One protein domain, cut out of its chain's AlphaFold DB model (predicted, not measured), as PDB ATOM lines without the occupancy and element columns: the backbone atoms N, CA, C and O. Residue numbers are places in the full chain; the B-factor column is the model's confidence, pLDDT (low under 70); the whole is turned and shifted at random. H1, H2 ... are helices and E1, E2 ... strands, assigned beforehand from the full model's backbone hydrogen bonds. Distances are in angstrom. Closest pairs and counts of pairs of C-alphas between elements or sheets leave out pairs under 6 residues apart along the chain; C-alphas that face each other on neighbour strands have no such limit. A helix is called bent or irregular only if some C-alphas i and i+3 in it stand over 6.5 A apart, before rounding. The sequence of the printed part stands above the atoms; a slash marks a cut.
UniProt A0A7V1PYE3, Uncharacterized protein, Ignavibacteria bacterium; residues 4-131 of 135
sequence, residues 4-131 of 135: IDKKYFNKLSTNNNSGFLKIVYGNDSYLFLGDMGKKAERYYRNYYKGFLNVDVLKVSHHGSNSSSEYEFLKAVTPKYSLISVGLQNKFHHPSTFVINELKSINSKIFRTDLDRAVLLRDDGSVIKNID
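What this domain is: This is residues 4 to 131 of the 135 residues of an uncharacterized protein of Ignavibacteria bacterium (UniProt A0A7V1PYE3). A twisted five-stranded sheet stands between a row of three helices, H3, H5 and H6, over one face and the small hairpin E6-E7 over the other. H4 and H7 lie near the ends of the sheet's strands, and H1 lies far out at one end of the longest axis, with the hairpin at the other. The 128 printed residues hold seven helices and seven strands, in the order H1 H2 E1 E2 H3 E3 H4 H5 E4 H6 E5 H7 E6 E7. The sheet is mixed, in the order E1, E2, E3, E4, E5, and the class is mixed, helices and strands. The whole is compact, with a radius of gyration of the C-alphas of 14.5 A and spans of 45 by 38 by 23 A.

How they stand to each other: In the sheet, E1, residues 21 to 25, and E2, residues 28 to 32, form an antiparallel hairpin, with N 23 and O 30 at 2.9 A. E3, residues 56 to 58, is parallel to E2, with N 58 and O 31 at 2.9 A. E4, residues 80 to 83, is parallel to E3, with N 57 and O 80 at 2.8 A. E5, residues 108 to 111, is parallel to E4, with N 110 and O 81 at 2.9 A. Three strand-helix-strand units, parallel neighbour strands with helices between, have right-handed crossovers: E2 to E3 through H3, residues 38 to 52; E3 to E4 through H4, residues 60 to 63, and H5, residues 70 to 76; E4 to E5 through H6, residues 96 to 104. H3, H5 and H6 only graze the sheet, while H4 has a height of 6.4 A over the sheet and is over none of its strands. H3 touches H5, closest at the C-alphas of Leu 52 and Val 76, 4.9 A, at a shallow tilt of 34 degrees, only just short of steep. H5 and H6 only just touch, with 3 pairs of C-alphas within 8 A, closest at Tyr 70 and Glu 101, 5.8 A. H2, residues 14 to 17, is close to but not clearly touching H3 and H1, residues 4 to 9. H7, residues 112 to 115, is not on the sheet. E6, residues 119 to 122, and E7, residues 127 to 130, form an antiparallel hairpin, with N 121 and O 128 at 2.8 A. The closest C-alphas of E2 and E7 are those of Asp 28 and Ile 127, 7.7 A apart. Every O i to N i+4 pair is within hydrogen-bond range in H1 and H6, against 8 of 11 in H3 and 2 of 3 in H5; H2, H4 and H7 are too short for one.

Where its parts are: H1 begins at C-alpha 4, (333.353, 243.767, 474.850), and E7 ends at C-alpha 130, (362.465, 226.547, 503.047). H3 is 14.9 A long and irregular, with C-alphas 47 and 50 9.5 A apart; H6 is 12.1 A long. E1 measures 13.1 A and E2 13.9 A, beginning at C-alpha 28, (352.326, 222.137, 490.523).

The domain as a whole: The farthest C-alphas, those of Ile 4 and Asp 131, are 46.2 A apart. The printed part has no cut. The link from E4 to H6, residues 84 to 95, is long. Residues 4 to 18 have pLDDT under 70.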
ATOM      1  N   ILE A   4     334.147 243.809 473.614       53.25
ATOM      2  CA  ILE A   4     333.353 243.767 474.850       53.25
ATOM      3  C   ILE A   4     334.268 243.800 476.086       53.25
ATOM      4  O   ILE A   4     333.983 244.526 477.042       53.25
ATOM      5  N   ASP A   5     335.402 243.097 476.035       58.59
ATOM      6  CA  ASP A   5     336.383 243.059 477.122       58.59
ATOM      7  C   ASP A   5     337.026 244.441 477.284       58.59
ATOM      8  O   ASP A   5     337.067 244.994 478.382       58.59
ATOM      9  N   LYS A   6     337.439 245.068 476.174       55.44
ATOM     10  CA  LYS A   6     338.053 246.409 476.177       55.44
ATOM     11  C   LYS A   6     337.174 247.461 476.856       55.44
ATOM     12  O   LYS A   6     337.670 248.263 477.645       55.44
ATOM     13  N   LYS A   7     335.864 247.459 476.591       58.53
ATOM     14  CA  LYS A   7     334.929 248.431 477.183       58.53
ATOM     15  C   LYS A   7     334.703 248.200 478.683       58.53
ATOM     16  O   LYS A   7     334.452 249.165 479.405       58.53
ATOM     17  N   TYR A   8     334.801 246.953 479.147       63.47
ATOM     18  CA  TYR A   8     334.739 246.604 480.568       63.47
ATOM     19  C   TYR A   8     336.006 247.056 481.309       63.47
ATOM     20  O   TYR A   8     335.901 247.772 482.305       63.47
ATOM     21  N   PHE A   9     337.192 246.729 480.781       61.69
ATOM     22  CA  PHE A   9     338.478 247.082 481.398       61.69
ATOM     23  C   PHE A   9     338.763 248.594 481.387       61.69
ATOM     24  O   PHE A   9     339.265 249.130 482.368       61.69
ATOM     25  N   ASN A  10     338.318 249.340 480.370       60.22
ATOM     26  CA  ASN A  10     338.478 250.805 480.340       60.22
ATOM     27  C   ASN A  10     337.706 251.563 481.442       60.22
ATOM     28  O   ASN A  10     337.959 252.746 481.654       60.22
ATOM     29  N   LYS A  11     336.759 250.917 482.137       60.34
ATOM     30  CA  LYS A  11     336.010 251.504 483.269       60.34
ATOM     31  C   LYS A  11     336.529 251.067 484.642       60.34
ATOM     32  O   LYS A  11     335.946 251.431 485.668       60.34
ATOM     33  N   LEU A  12     337.571 250.247 484.677       58.97
ATOM     34  CA  LEU A  12     338.161 249.726 485.898       58.97
ATOM     35  C   LEU A  12     339.270 250.668 486.393       58.97
ATOM     36  O   LEU A  12     339.957 251.311 485.606       58.97
ATOM     37  N   SER A  13     339.432 250.782 487.716       60.00
ATOM     38  CA  SER A  13     340.588 251.485 488.292       60.00
ATOM     39  C   SER A  13     341.896 250.804 487.874       60.00
ATOM     40  O   SER A  13     341.883 249.624 487.526       60.00
ATOM     41  N   THR A  14     343.035 251.494 487.978       62.50
ATOM     42  CA  THR A  14     344.370 250.964 487.627       62.50
ATOM     43  C   THR A  14     344.633 249.580 488.233       62.50
ATOM     44  O   THR A  14     345.095 248.683 487.540       62.50
ATOM     45  N   ASN A  15     344.219 249.363 489.487       57.56
ATOM     46  CA  ASN A  15     344.334 248.074 490.179       57.56
ATOM     47  C   ASN A  15     343.509 246.955 489.521       57.56
ATOM     48  O   ASN A  15     343.938 245.808 489.452       57.56
ATOM     49  N   ASN A  16     342.328 247.281 489.002       56.91
ATOM     50  CA  ASN A  16     341.444 246.332 488.332       56.91
ATOM     51  C   ASN A  16     341.835 246.084 486.856       56.91
ATOM     52  O   ASN A  16     341.275 245.181 486.241       56.91
ATOM     53  N   ASN A  17     342.813 246.826 486.320       60.62
ATOM     54  CA  ASN A  17     343.539 246.457 485.099       60.62
ATOM     55  C   ASN A  17     344.676 245.454 485.361       60.62
ATOM     56  O   ASN A  17     345.377 245.077 484.422       60.62
ATOM     57  N   SER A  18     344.857 244.987 486.603       65.31
ATOM     58  CA  SER A  18     345.736 243.846 486.867       65.31
ATOM     59  C   SER A  18     345.201 242.611 486.134       65.31
ATOM     60  O   SER A  18     344.088 242.140 486.390       65.31
ATOM     61  N   GLY A  19     346.005 242.083 485.212       72.69
ATOM     62  CA  GLY A  19     345.866 240.702 484.757       72.69
ATOM     63  C   GLY A  19     346.320 239.730 485.847       72.69
ATOM     64  O   GLY A  19     346.944 240.131 486.830       72.69
ATOM     65  N   PHE A  20     346.032 238.444 485.661       87.12
ATOM     66  CA  PHE A  20     346.680 237.392 486.440       87.12
ATOM     67  C   PHE A  20     347.761 236.703 485.600       87.12
ATOM     68  O   PHE A  20     347.660 236.628 484.375       87.12
ATOM     69  N   LEU A  21     348.771 236.155 486.269       93.81
ATOM     70  CA  LEU A  21     349.747 235.237 485.687       93.81
ATOM     71  C   LEU A  21     349.577 233.875 486.353       93.81
ATOM     72  O   LEU A  21     349.686 233.774 487.576       93.81
ATOM     73  N   LYS A  22     349.332 232.837 485.550       96.69
ATOM     74  CA  LYS A  22     349.399 231.447 486.000       96.69
ATOM     75  C   LYS A  22     350.690 230.813 485.490       96.69
ATOM     76  O   LYS A  22     350.985 230.912 484.302       96.69
ATOM     77  N   ILE A  23     351.431 230.164 486.381       97.50
ATOM     78  CA  ILE A  23     352.610 229.355 486.055       97.50
ATOM     79  C   ILE A  23     352.257 227.901 486.351       97.50
ATOM     80  O   ILE A  23     351.648 227.618 487.381       97.50
ATOM     81  N   VAL A  24     352.614 226.998 485.444       97.69
ATOM     82  CA  VAL A  24     352.490 225.548 485.630       97.69
ATOM     83  C   VAL A  24     353.883 224.956 485.494       97.69
ATOM     84  O   VAL A  24     354.575 225.244 484.515       97.69
ATOM     85  N   TYR A  25     354.293 224.163 486.476       97.44
ATOM     86  CA  TYR A  25     355.591 223.505 486.511       97.44
ATOM     87  C   TYR A  25     355.413 222.073 487.016       97.44
ATOM     88  O   TYR A  25     355.067 221.848 488.170       97.44
ATOM     89  N   GLY A  26     355.591 221.096 486.124       96.75
ATOM     90  CA  GLY A  26     355.236 219.709 486.420       96.75
ATOM     91  C   GLY A  26     353.755 219.578 486.794       96.75
ATOM     92  O   GLY A  26     352.886 219.979 486.018       96.75
ATOM     93  N   ASN A  27     353.488 219.026 487.976       97.06
ATOM     94  CA  ASN A  27     352.146 218.855 488.535       97.06
ATOM     95  C   ASN A  27     351.682 220.042 489.390       97.06
ATOM     96  O   ASN A  27     350.525 220.064 489.804       97.06
ATOM     97  N   ASP A  28     352.565 221.008 489.639       98.06
ATOM     98  CA  ASP A  28     352.326 222.137 490.523       98.06
ATOM     99  C   ASP A  28     351.984 223.407 489.735       98.06
ATOM    100  O   ASP A  28     352.321 223.591 488.556       98.06
ATOM    101  N   SER A  29     351.272 224.319 490.391       98.31
ATOM    102  CA  SER A  29     350.800 225.541 489.761       98.31
ATOM    103  C   SER A  29     350.710 226.738 490.702       98.31
ATOM    104  O   SER A  29     350.423 226.635 491.895       98.31
ATOM    105  N   TYR A  30     350.943 227.914 490.124       98.50
ATOM    106  CA  TYR A  30     351.053 229.183 490.831       98.50
ATOM    107  C   TYR A  30     350.155 230.223 490.180       98.50
ATOM    108  O   TYR A  30     350.144 230.343 488.956       98.50
ATOM    109  N   LEU A  31     349.456 231.024 490.981       97.88
ATOM    110  CA  LEU A  31     348.655 232.148 490.506       97.88
ATOM    111  C   LEU A  31     349.114 233.453 491.154       97.88
ATOM    112  O   LEU A  31     349.120 233.595 492.377       97.88
ATOM    113  N   PHE A  32     349.453 234.433 490.320       96.81
ATOM    114  CA  PHE A  32     349.821 235.781 490.728       96.81
ATOM    115  C   PHE A  32     348.757 236.761 490.257       96.81
ATOM    116  O   PHE A  32     348.516 236.900 489.062       96.81
ATOM    117  N   LEU A  33     348.132 237.450 491.208       92.69
ATOM    118  CA  LEU A  33     346.959 238.291 490.954       92.69
ATOM    119  C   LEU A  33     347.252 239.795 490.907       92.69
ATOM    120  O   LEU A  33     346.331 240.595 490.764       92.69
ATOM    121  N   GLY A  34     348.516 240.199 491.080       91.19
ATOM    122  CA  GLY A  34     348.863 241.615 491.225       91.19
ATOM    123  C   GLY A  34     348.068 242.257 492.367       91.19
ATOM    124  O   GLY A  34     348.069 241.716 493.480       91.19
ATOM    125  N   ASP A  35     347.381 243.356 492.047       91.69
ATOM    126  CA  ASP A  35     346.499 244.107 492.949       91.69
ATOM    127  C   ASP A  35     345.029 244.066 492.492       91.69
ATOM    128  O   ASP A  35     344.244 244.986 492.732       91.69
ATOM    129  N   MET A  36     344.642 242.982 491.818       90.88
ATOM    130  CA  MET A  36     343.277 242.711 491.377       90.88
ATOM    131  C   MET A  36     342.239 242.873 492.505       90.88
ATOM    132  O   MET A  36     342.363 242.278 493.576       90.88
ATOM    133  N   GLY A  37     341.170 243.630 492.246       92.12
ATOM    134  CA  GLY A  37     340.057 243.801 493.185       92.12
ATOM    135  C   GLY A  37     338.845 242.905 492.898       92.12
ATOM    136  O   GLY A  37     338.740 242.274 491.844       92.12
ATOM    137  N   LYS A  38     337.855 242.934 493.803       93.06
ATOM    138  CA  LYS A  38     336.616 242.111 493.761       93.06
ATOM    139  C   LYS A  38     335.872 242.129 492.415       93.06
ATOM    140  O   LYS A  38     335.250 241.151 492.014       93.06
ATOM    141  N   LYS A  39     335.883 243.261 491.695       91.12
ATOM    142  CA  LYS A  39     335.225 243.369 490.375       91.12
ATOM    143  C   LYS A  39     335.885 242.449 489.345       91.12
ATOM    144  O   LYS A  39     335.186 241.694 488.675       91.12
ATOM    145  N   ALA A  40     337.212 242.494 489.264       90.44
ATOM    146  CA  ALA A  40     337.988 241.639 488.380       90.44
ATOM    147  C   ALA A  40     337.960 240.169 488.842       90.44
ATOM    148  O   ALA A  40     337.803 239.287 488.005       90.44
ATOM    149  N   GLU A  41     337.970 239.894 490.152       93.31
ATOM    150  CA  GLU A  41     337.771 238.537 490.697       93.31
ATOM    151  C   GLU A  41     336.483 237.888 490.188       93.31
ATOM    152  O   GLU A  41     336.512 236.793 489.625       93.31
ATOM    153  N   ARG A  42     335.348 238.585 490.319       93.56
ATOM    154  CA  ARG A  42     334.055 238.100 489.815       93.56
ATOM    155  C   ARG A  42     334.085 237.820 488.319       93.56
ATOM    156  O   ARG A  42     333.568 236.790 487.888       93.56
ATOM    157  N   TYR A  43     334.682 238.726 487.544       91.50
ATOM    158  CA  TYR A  43     334.848 238.553 486.107       91.50
ATOM    159  C   TYR A  43     335.660 237.287 485.813       91.50
ATOM    160  O   TYR A  43     335.141 236.352 485.203       91.50
ATOM    161  N   TYR A  44     336.893 237.195 486.312       91.44
ATOM    162  CA  TYR A  44     337.771 236.074 485.996       91.44
ATOM    163  C   TYR A  44     337.225 234.741 486.493       91.44
ATOM    164  O   TYR A  44     337.307 233.760 485.763       91.44
ATOM    165  N   ARG A  45     336.592 234.695 487.669       93.12
ATOM    166  CA  ARG A  45     335.928 233.483 488.170       93.12
ATOM    167  C   ARG A  45     334.897 232.945 487.181       93.12
ATOM    168  O   ARG A  45     334.871 231.747 486.910       93.12
ATOM    169  N   ASN A  46     334.064 233.825 486.630       91.50
ATOM    170  CA  ASN A  46     332.992 233.427 485.719       91.50
ATOM    171  C   ASN A  46     333.533 232.955 484.358       91.50
ATOM    172  O   ASN A  46     332.979 232.020 483.779       91.50
ATOM    173  N   TYR A  47     334.610 233.576 483.868       90.94
ATOM    174  CA  TYR A  47     335.192 233.272 482.556       90.94
ATOM    175  C   TYR A  47     336.194 232.112 482.577       90.94
ATOM    176  O   TYR A  47     336.182 231.286 481.669       90.94
ATOM    177  N   TYR A  48     337.043 232.027 483.602       89.69
ATOM    178  CA  TYR A  48     338.185 231.109 483.637       89.69
ATOM    179  C   TYR A  48     337.953 229.860 484.501       89.69
ATOM    180  O   TYR A  48     338.713 228.908 484.371       89.69
ATOM    181  N   LYS A  49     336.881 229.778 485.304       85.81
ATOM    182  CA  LYS A  49     336.438 228.553 486.015       85.81
ATOM    183  C   LYS A  49     337.611 227.714 486.575       85.81
ATOM    184  O   LYS A  49     338.456 228.253 487.282       85.81
ATOM    185  N   GLY A  50     337.691 226.419 486.241       89.12
ATOM    186  CA  GLY A  50     338.715 225.491 486.740       89.12
ATOM    187  C   GLY A  50     340.158 225.842 486.357       89.12
ATOM    188  O   GLY A  50     341.083 225.336 486.981       89.12
ATOM    189  N   PHE A  51     340.375 226.747 485.395       93.31
ATOM    190  CA  PHE A  51     341.711 227.259 485.091       93.31
ATOM    191  C   PHE A  51     342.323 228.008 486.282       93.31
ATOM    192  O   PHE A  51     343.544 228.029 486.419       93.31
ATOM    193  N   LEU A  52     341.497 228.604 487.149       95.44
ATOM    194  CA  LEU A  52     341.959 229.362 488.312       95.44
ATOM    195  C   LEU A  52     342.452 228.485 489.463       95.44
ATOM    196  O   LEU A  52     343.171 229.007 490.313       95.44
ATOM    197  N   ASN A  53     342.112 227.193 489.480       97.25
ATOM    198  CA  ASN A  53     342.600 226.275 490.504       97.25
ATOM    199  C   ASN A  53     344.132 226.191 490.443       97.25
ATOM    200  O   ASN A  53     344.685 225.951 489.359       97.25
ATOM    201  N   VAL A  54     344.800 226.411 491.576       98.06
ATOM    202  CA  VAL A  54     346.259 226.335 491.702       98.06
ATOM    203  C   VAL A  54     346.706 225.854 493.078       98.06
ATOM    204  O   VAL A  54     345.960 225.947 494.044       98.06
ATOM    205  N   ASP A  55     347.960 225.429 493.194       98.50
ATOM    206  CA  ASP A  55     348.560 224.983 494.454       98.50
ATOM    207  C   ASP A  55     349.036 226.158 495.313       98.50
ATOM    208  O   ASP A  55     348.881 226.158 496.540       98.50
ATOM    209  N   VAL A  56     349.589 227.188 494.668       98.62
ATOM    210  CA  VAL A  56     350.142 228.374 495.327       98.62
ATOM    211  C   VAL A  56     349.481 229.639 494.802       98.62
ATOM    212  O   VAL A  56     349.533 229.962 493.618       98.62
ATOM    213  N   LEU A  57     348.930 230.428 495.715       98.56
ATOM    214  CA  LEU A  57     348.367 231.737 495.427       98.56
ATOM    215  C   LEU A  57     349.265 232.838 495.992       98.56
ATOM    216  O   LEU A  57     349.417 232.942 497.207       98.56
ATOM    217  N   LYS A  58     349.772 233.748 495.152       97.88
ATOM    218  CA  LYS A  58     350.157 235.082 495.634       97.88
ATOM    219  C   LYS A  58     348.887 235.906 495.789       97.88
ATOM    220  O   LYS A  58     348.239 236.267 494.805       97.88
ATOM    221  N   VAL A  59     348.550 236.206 497.037       97.31
ATOM    222  CA  VAL A  59     347.326 236.914 497.410       97.31
ATOM    223  C   VAL A  59     347.336 238.315 496.810       97.31
ATOM    224  O   VAL A  59     348.352 239.021 496.822       97.31
ATOM    225  N   SER A  60     346.192 238.695 496.252       95.06
ATOM    226  CA  SER A  60     346.019 239.987 495.604       95.06
ATOM    227  C   SER A  60     346.174 241.142 496.593       95.06
ATOM    228  O   SER A  60     345.797 241.023 497.761       95.06
ATOM    229  N   HIS A  61     346.718 242.264 496.119       94.06
ATOM    230  CA  HIS A  61     346.654 243.566 496.786       94.06
ATOM    231  C   HIS A  61     347.083 243.529 498.259       94.06
ATOM    232  O   HIS A  61     346.440 244.106 499.136       94.06
ATOM    233  N   HIS A  62     348.144 242.770 498.547       95.44
ATOM    234  CA  HIS A  62     348.707 242.600 499.890       95.44
ATOM    235  C   HIS A  62     347.710 242.067 500.946       95.44
ATOM    236  O   HIS A  62     347.962 242.164 502.145       95.44
ATOM    237  N   GLY A  63     346.578 241.494 500.522       95.38
ATOM    238  CA  GLY A  63     345.489 241.057 501.399       95.38
ATOM    239  C   GLY A  63     344.527 242.174 501.826       95.38
ATOM    240  O   GLY A  63     343.957 242.126 502.922       95.38
ATOM    241  N   SER A  64     344.348 243.190 500.984       94.44
ATOM    242  CA  SER A  64     343.337 244.234 501.159       94.44
ATOM    243  C   SER A  64     341.912 243.666 501.236       94.44
ATOM    244  O   SER A  64     341.563 242.741 500.509       94.44
ATOM    245  N   ASN A  65     341.021 244.284 502.024       93.31
ATOM    246  CA  ASN A  65     339.583 243.941 502.037       93.31
ATOM    247  C   ASN A  65     338.863 244.312 500.713       93.31
ATOM    248  O   ASN A  65     337.669 244.084 500.522       93.31
ATOM    249  N   SER A  66     339.582 244.918 499.768       91.62
ATOM    250  CA  SER A  66     339.110 245.193 498.409       91.62
ATOM    251  C   SER A  66     339.324 244.028 497.430       91.62
ATOM    252  O   SER A  66     339.067 244.194 496.235       91.62
ATOM    253  N   SER A  67     339.753 242.860 497.919       92.19
ATOM    254  CA  SER A  67     339.988 241.630 497.152       92.19
ATOM    255  C   SER A  67     339.695 240.381 497.999       92.19
ATOM    256  O   SER A  67     339.211 240.482 499.128       92.19
ATOM    257  N   SER A  68     340.007 239.217 497.439       94.62
ATOM    258  CA  SER A  68     339.939 237.884 498.030       94.62
ATOM    259  C   SER A  68     338.543 237.511 498.516       94.62
ATOM    260  O   SER A  68     338.369 237.073 499.649       94.62
ATOM    261  N   GLU A  69     337.533 237.691 497.659       95.31
ATOM    262  CA  GLU A  69     336.186 237.195 497.961       95.31
ATOM    263  C   GLU A  69     336.179 235.673 498.123       95.31
ATOM    264  O   GLU A  69     336.803 234.953 497.340       95.31
ATOM    265  N   TYR A  70     335.401 235.183 499.091       95.75
ATOM    266  CA  TYR A  70     335.234 233.755 499.368       95.75
ATOM    267  C   TYR A  70     334.972 232.926 498.104       95.75
ATOM    268  O   TYR A  70     335.640 231.933 497.831       95.75
ATOM    269  N   GLU A  71     334.036 233.388 497.274       95.56
ATOM    270  CA  GLU A  71     333.643 232.722 496.033       95.56
ATOM    271  C   GLU A  71     334.768 232.648 494.995       95.56
ATOM    272  O   GLU A  71     334.807 231.721 494.186       95.56
ATOM    273  N   PHE A  72     335.680 233.620 494.998       95.94
ATOM    274  CA  PHE A  72     336.867 233.584 494.155       95.94
ATOM    275  C   PHE A  72     337.888 232.591 494.717       95.94
ATOM    276  O   PHE A  72     338.380 231.735 493.987       95.94
ATOM    277  N   LEU A  73     338.141 232.628 496.027       97.00
ATOM    278  CA  LEU A  73     339.055 231.699 496.695       97.00
ATOM    279  C   LEU A  73     338.597 230.236 496.594       97.00
ATOM    280  O   LEU A  73     339.433 229.353 496.432       97.00
ATOM    281  N   LYS A  74     337.287 229.976 496.565       95.88
ATOM    282  CA  LYS A  74     336.711 228.654 496.269       95.88
ATOM    283  C   LYS A  74     336.918 228.169 494.834       95.88
ATOM    284  O   LYS A  74     336.766 226.980 494.588       95.88
ATOM    285  N   ALA A  75     337.208 229.062 493.891       96.00
ATOM    286  CA  ALA A  75     337.572 228.681 492.528       96.00
ATOM    287  C   ALA A  75     339.088 228.477 492.368       96.00
ATOM    288  O   ALA A  75     339.507 227.755 491.468       96.00
ATOM    289  N   VAL A  76     339.894 229.122 493.221       97.06
ATOM    290  CA  VAL A  76     341.364 229.036 493.203       97.06
ATOM    291  C   VAL A  76     341.890 227.873 494.052       97.06
ATOM    292  O   VAL A  76     342.898 227.280 493.692       97.06
ATOM    293  N   THR A  77     341.233 227.562 495.173       96.75
ATOM    294  CA  THR A  77     341.543 226.445 496.095       96.75
ATOM    295  C   THR A  77     343.033 226.216 496.424       96.75
ATOM    296  O   THR A  77     343.495 225.076 496.403       96.75
ATOM    297  N   PRO A  78     343.799 227.264 496.792       98.00
ATOM    298  CA  PRO A  78     345.233 227.140 497.019       98.00
ATOM    299  C   PRO A  78     345.583 226.378 498.294       98.00
ATOM    300  O   PRO A  78     345.116 226.711 499.389       98.00
ATOM    301  N   LYS A  79     346.540 225.456 498.185       98.06
ATOM    302  CA  LYS A  79     347.199 224.829 499.339       98.06
ATOM    303  C   LYS A  79     348.019 225.847 500.133       98.06
ATOM    304  O   LYS A  79     348.002 225.829 501.366       98.06
ATOM    305  N   TYR A  80     348.710 226.749 499.438       98.56
ATOM    306  CA  TYR A  80     349.542 227.792 500.036       98.56
ATOM    307  C   TYR A  80     349.130 229.182 499.552       98.56
ATOM    308  O   TYR A  80     349.018 229.420 498.354       98.56
ATOM    309  N   SER A  81     348.976 230.124 500.478       98.56
ATOM    310  CA  SER A  81     348.672 231.524 500.182       98.56
ATOM    311  C   SER A  81     349.777 232.442 500.693       98.56
ATOM    312  O   SER A  81     350.041 232.515 501.892       98.56
ATOM    313  N   LEU A  82     350.420 233.154 499.770       98.31
ATOM    314  CA  LEU A  82     351.539 234.055 500.019       98.31
ATOM    315  C   LEU A  82     351.049 235.498 500.051       98.31
ATOM    316  O   LEU A  82     350.564 236.025 499.047       98.31
ATOM    317  N   ILE A  83     351.217 236.160 501.190       97.81
ATOM    318  CA  ILE A  83     350.871 237.569 501.358       97.81
ATOM    319  C   ILE A  83     352.169 238.367 501.453       97.81
ATOM    320  O   ILE A  83     352.839 238.392 502.486       97.81
ATOM    321  N   SER A  84     352.512 239.044 500.358       95.69
ATOM    322  CA  SER A  84     353.573 240.048 500.363       95.69
ATOM    323  C   SER A  84     353.032 241.306 501.027       95.69
ATOM    324  O   SER A  84     352.177 241.968 500.452       95.69
ATOM    325  N   VAL A  85     353.501 241.641 502.220       95.31
ATOM    326  CA  VAL A  85     353.117 242.832 502.983       95.31
ATOM    327  C   VAL A  85     354.307 243.328 503.813       95.31
ATOM    328  O   VAL A  85     355.159 242.543 504.230       95.31
ATOM    329  N   GLY A  86     354.393 244.642 504.015       91.62
ATOM    330  CA  GLY A  86     355.458 245.259 504.805       91.62
ATOM    331  C   GLY A  86     355.207 245.192 506.314       91.62
ATOM    332  O   GLY A  86     354.062 245.275 506.772       91.62
ATOM    333  N   LEU A  87     356.296 245.109 507.082       86.81
ATOM    334  CA  LEU A  87     356.282 245.291 508.533       86.81
ATOM    335  C   LEU A  87     355.732 246.687 508.874       86.81
ATOM    336  O   LEU A  87     356.100 247.666 508.228       86.81
ATOM    337  N   GLN A  88     354.850 246.779 509.876       81.25
ATOM    338  CA  GLN A  88     354.208 248.039 510.297       81.25
ATOM    339  C   GLN A  88     353.488 248.791 509.158       81.25
ATOM    340  O   GLN A  88     353.482 250.025 509.115       81.25
ATOM    341  N   ASN A  89     352.872 248.076 508.209       82.19
ATOM    342  CA  ASN A  89     352.135 248.753 507.145       82.19
ATOM    343  C   ASN A  89     350.961 249.580 507.712       82.19
ATOM    344  O   ASN A  89     350.177 249.119 508.541       82.19
ATOM    345  N   LYS A  90     350.815 250.807 507.207       86.06
ATOM    346  CA  LYS A  90     349.784 251.771 507.635       86.06
ATOM    347  C   LYS A  90     348.397 251.490 507.043       86.06
ATOM    348  O   LYS A  90     347.420 252.128 507.418       86.06
ATOM    349  N   PHE A  91     348.311 250.544 506.109       86.38
ATOM    350  CA  PHE A  91     347.077 250.167 505.417       86.38
ATOM    351  C   PHE A  91     346.276 249.101 506.174       86.38
ATOM    352  O   PHE A  91     345.166 248.765 505.762       86.38
ATOM    353  N   HIS A  92     346.815 248.589 507.287       87.62
ATOM    354  CA  HIS A  92     346.217 247.518 508.087       87.62
ATOM    355  C   HIS A  92     345.970 246.247 507.254       87.62
ATOM    356  O   HIS A  92     344.936 245.586 507.363       87.62
ATOM    357  N   HIS A  93     346.910 245.935 506.359       93.44
ATOM    358  CA  HIS A  93     346.910 244.725 505.541       93.44
ATOM    359  C   HIS A  93     347.810 243.634 506.152       93.44
ATOM    360  O   HIS A  93     348.724 243.952 506.909       93.44
ATOM    361  N   PRO A  94     347.590 242.348 505.841       96.31
ATOM    362  CA  PRO A  94     346.341 241.808 505.323       96.31
ATOM    363  C   PRO A  94     345.195 242.059 506.306       96.31
ATOM    364  O   PRO A  94     345.369 242.002 507.523       96.31
ATOM    365  N   SER A  95     344.012 242.338 505.769       96.31
ATOM    366  CA  SER A  95     342.822 242.524 506.594       96.31
ATOM    367  C   SER A  95     342.416 241.213 507.275       96.31
ATOM    368  O   SER A  95     342.618 240.122 506.735       96.31
ATOM    369  N   THR A  96     341.787 241.313 508.448       95.69
ATOM    370  CA  THR A  96     341.253 240.148 509.175       95.69
ATOM    371  C   THR A  96     340.233 239.371 508.347       95.69
ATOM    372  O   THR A  96     340.234 238.145 508.396       95.69
ATOM    373  N   PHE A  97     339.431 240.069 507.536       95.94
ATOM    374  CA  PHE A  97     338.532 239.465 506.552       95.94
ATOM    375  C   PHE A  97     339.286 238.500 505.626       95.94
ATOM    376  O   PHE A  97     338.991 237.311 505.627       95.94
ATOM    377  N   VAL A  98     340.328 238.969 504.927       97.06
ATOM    378  CA  VAL A  98     341.097 238.128 503.990       97.06
ATOM    379  C   VAL A  98     341.765 236.946 504.696       97.06
ATOM    380  O   VAL A  98     341.756 235.834 504.175       97.06
ATOM    381  N   ILE A  99     342.316 237.151 505.896       97.88
ATOM    382  CA  ILE A  99     342.901 236.054 506.681       97.88
ATOM    383  C   ILE A  99     341.854 234.985 507.014       97.88
ATOM    384  O   ILE A  99     342.153 233.795 506.925       97.88
ATOM    385  N   ASN A 100     340.643 235.390 507.393       97.62
ATOM    386  CA  ASN A 100     339.570 234.458 507.723       97.62
ATOM    387  C   ASN A 100     339.074 233.701 506.488       97.62
ATOM    388  O   ASN A 100     338.860 232.497 506.581       97.62
ATOM    389  N   GLU A 101     338.970 234.364 505.337       97.62
ATOM    390  CA  GLU A 101     338.586 233.712 504.081       97.62
ATOM    391  C   GLU A 101     339.619 232.678 503.618       97.62
ATOM    392  O   GLU A 101     339.274 231.569 503.226       97.62
ATOM    393  N   LEU A 102     340.913 232.984 503.728       98.19
ATOM    394  CA  LEU A 102     341.969 232.021 503.402       98.19
ATOM    395  C   LEU A 102     341.977 230.822 504.362       98.19
ATOM    396  O   LEU A 102     342.221 229.691 503.943       98.19
ATOM    397  N   LYS A 103     341.682 231.050 505.646       97.69
ATOM    398  CA  LYS A 103     341.537 229.970 506.633       97.69
ATOM    399  C   LYS A 103     340.296 229.115 506.379       97.69
ATOM    400  O   LYS A 103     340.374 227.905 506.557       97.69
ATOM    401  N   SER A 104     339.177 229.712 505.962       97.19
ATOM    402  CA  SER A 104     337.911 228.994 505.740       97.19
ATOM    403  C   SER A 104     337.999 227.975 504.599       97.19
ATOM    404  O   SER A 104     337.279 226.980 504.607       97.19
ATOM    405  N   ILE A 105     338.925 228.182 503.659       97.00
ATOM    406  CA  ILE A 105     339.247 227.233 502.584       97.00
ATOM    407  C   ILE A 105     340.461 226.339 502.895       97.00
ATOM    408  O   ILE A 105     340.987 225.687 501.999       97.00
ATOM    409  N   ASN A 106     340.916 226.298 504.153       97.56
ATOM    410  CA  ASN A 106     342.065 225.513 504.621       97.56
ATOM    411  C   ASN A 106     343.400 225.839 503.920       97.56
ATOM    412  O   ASN A 106     344.282 224.983 503.831       97.56
ATOM    413  N   SER A 107     343.581 227.076 503.449       98.25
ATOM    414  CA  SER A 107     344.842 227.494 502.838       98.25
ATOM    415  C   SER A 107     345.889 227.814 503.904       98.25
ATOM    416  O   SER A 107     345.628 228.559 504.856       98.25
ATOM    417  N   LYS A 108     347.110 227.293 503.748       98.25
ATOM    418  CA  LYS A 108     348.227 227.642 504.631       98.25
ATOM    419  C   LYS A 108     348.776 229.014 504.249       98.25
ATOM    420  O   LYS A 108     349.260 229.210 503.138       98.25
ATOM    421  N   ILE A 109     348.727 229.953 505.189       98.44
ATOM    422  CA  ILE A 109     349.102 231.353 504.959       98.44
ATOM    423  C   ILE A 109     350.571 231.583 505.337       98.44
ATOM    424  O   ILE A 109     350.978 231.245 506.447       98.44
ATOM    425  N   PHE A 110     351.328 232.224 504.446       97.94
ATOM    426  CA  PHE A 110     352.674 232.746 504.699       97.94
ATOM    427  C   PHE A 110     352.704 234.260 504.488       97.94
ATOM    428  O   PHE A 110     352.028 234.772 503.588       97.94
ATOM    429  N   ARG A 111     353.471 234.994 505.304       97.31
ATOM    430  CA  ARG A 111     353.456 236.463 505.279       97.31
ATOM    431  C   ARG A 111     354.849 237.057 505.412       97.31
ATOM    432  O   ARG A 111     355.557 236.786 506.375       97.31
ATOM    433  N   THR A 112     355.210 237.963 504.507       96.44
ATOM    434  CA  THR A 112     356.534 238.605 504.546       96.44
ATOM    435  C   THR A 112     356.706 239.585 505.707       96.44
ATOM    436  O   THR A 112     357.835 239.840 506.099       96.44
ATOM    437  N   ASP A 113     355.639 240.113 506.313       95.44
ATOM    438  CA  ASP A 113     355.778 240.961 507.507       95.44
ATOM    439  C   ASP A 113     356.123 240.168 508.777       95.44
ATOM    440  O   ASP A 113     356.694 240.731 509.707       95.44
ATOM    441  N   LEU A 114     355.827 238.866 508.799       94.50
ATOM    442  CA  LEU A 114     356.189 237.956 509.890       94.50
ATOM    443  C   LEU A 114     357.498 237.222 509.582       94.50
ATOM    444  O   LEU A 114     358.426 237.189 510.391       94.50
ATOM    445  N   ASP A 115     357.600 236.685 508.368       94.19
ATOM    446  CA  ASP A 115     358.681 235.788 507.967       94.19
ATOM    447  C   ASP A 115     359.863 236.526 507.318       94.19
ATOM    448  O   ASP A 115     360.918 235.920 507.115       94.19
ATOM    449  N   ARG A 116     359.728 237.839 507.056       93.25
ATOM    450  CA  ARG A 116     360.613 238.730 506.264       93.25
ATOM    451  C   ARG A 116     360.688 238.358 504.781       93.25
ATOM    452  O   ARG A 116     360.535 239.222 503.925       93.25
ATOM    453  N   ALA A 117     360.869 237.078 504.490       94.00
ATOM    454  CA  ALA A 117     360.794 236.487 503.163       94.00
ATOM    455  C   ALA A 117     360.136 235.106 503.250       94.00
ATOM    456  O   ALA A 117     360.121 234.473 504.306       94.00
ATOM    457  N   VAL A 118     359.595 234.640 502.127       95.50
ATOM    458  CA  VAL A 118     359.061 233.283 501.978       95.50
ATOM    459  C   VAL A 118     359.769 232.652 500.790       95.50
ATOM    460  O   VAL A 118     359.750 233.223 499.701       95.50
ATOM    461  N   LEU A 119     360.391 231.493 501.001       96.38
ATOM    462  CA  LEU A 119     361.101 230.758 499.960       96.38
ATOM    463  C   LEU A 119     360.419 229.410 499.748       96.38
ATOM    464  O   LEU A 119     360.470 228.535 500.610       96.38
ATOM    465  N   LEU A 120     359.800 229.238 498.584       96.50
ATOM    466  CA  LEU A 120     359.284 227.945 498.152       96.50
ATOM    467  C   LEU A 120     360.277 227.315 497.176       96.50
ATOM    468  O   LEU A 120     360.665 227.947 496.195       96.50
ATOM    469  N   ARG A 121     360.678 226.073 497.448       96.25
ATOM    470  CA  ARG A 121     361.353 225.211 496.478       96.25
ATOM    471  C   ARG A 121     360.340 224.256 495.887       96.25
ATOM    472  O   ARG A 121     359.587 223.642 496.636       96.25
ATOM    473  N   ASP A 122     360.398 224.112 494.579       97.31
ATOM    474  CA  ASP A 122     359.543 223.219 493.825       97.31
ATOM    475  C   ASP A 122     360.391 222.413 492.834       97.31
ATOM    476  O   ASP A 122     361.296 222.960 492.197       97.31
ATOM    477  N   ASP A 123     360.136 221.111 492.759       97.12
ATOM    478  CA  ASP A 123     360.735 220.172 491.806       97.12
ATOM    479  C   ASP A 123     359.741 219.700 490.723       97.12
ATOM    480  O   ASP A 123     360.096 218.875 489.884       97.12
ATOM    481  N   GLY A 124     358.529 220.264 490.699       95.88
ATOM    482  CA  GLY A 124     357.441 219.946 489.777       95.88
ATOM    483  C   GLY A 124     356.573 218.783 490.252       95.88
ATOM    484  O   GLY A 124     355.776 218.242 489.481       95.88
ATOM    485  N   SER A 125     356.771 218.317 491.483       95.62
ATOM    486  CA  SER A 125     355.923 217.323 492.148       95.62
ATOM    487  C   SER A 125     355.729 217.606 493.638       95.62
ATOM    488  O   SER A 125     354.746 217.148 494.229       95.62
ATOM    489  N   VAL A 126     356.687 218.279 494.282       95.94
ATOM    490  CA  VAL A 126     356.654 218.598 495.705       95.94
ATOM    491  C   VAL A 126     357.112 220.032 495.960       95.94
ATOM    492  O   VAL A 126     358.296 220.364 495.905       95.94
ATOM    493  N   ILE A 127     356.179 220.841 496.455       97.94
ATOM    494  CA  ILE A 127     356.462 222.180 496.976       97.94
ATOM    495  C   ILE A 127     356.884 222.112 498.452       97.94
ATOM    496  O   ILE A 127     356.143 221.623 499.315       97.94
ATOM    497  N   LYS A 128     358.054 222.672 498.775       96.75
ATOM    498  CA  LYS A 128     358.597 222.795 500.139       96.75
ATOM    499  C   LYS A 128     358.824 224.256 500.510       96.75
ATOM    500  O   LYS A 128     359.493 224.985 499.787       96.75
ATOM    501  N   ASN A 129     358.333 224.665 501.681       95.19
ATOM    502  CA  ASN A 129     358.755 225.926 502.294       95.19
ATOM    503  C   ASN A 129     360.129 225.739 502.943       95.19
ATOM    504  O   ASN A 129     360.296 224.844 503.772       95.19
ATOM    505  N   ILE A 130     361.087 226.576 502.567       95.94
ATOM    506  CA  ILE A 130     362.465 226.547 503.047       95.94
ATOM    507  C   ILE A 130     362.660 227.691 504.038       95.94
ATOM    508  O   ILE A 130     362.243 228.822 503.783       95.94
ATOM    509  N   ASP A 131     363.322 227.407 505.159       92.44
ATOM    510  CA  ASP A 131     363.777 228.467 506.053       92.44
ATOM    511  C   ASP A 131     364.950 229.209 505.412       92.44
ATOM    512  O   ASP A 131     366.102 228.786 505.482       92.44
TER     513      ASP A 131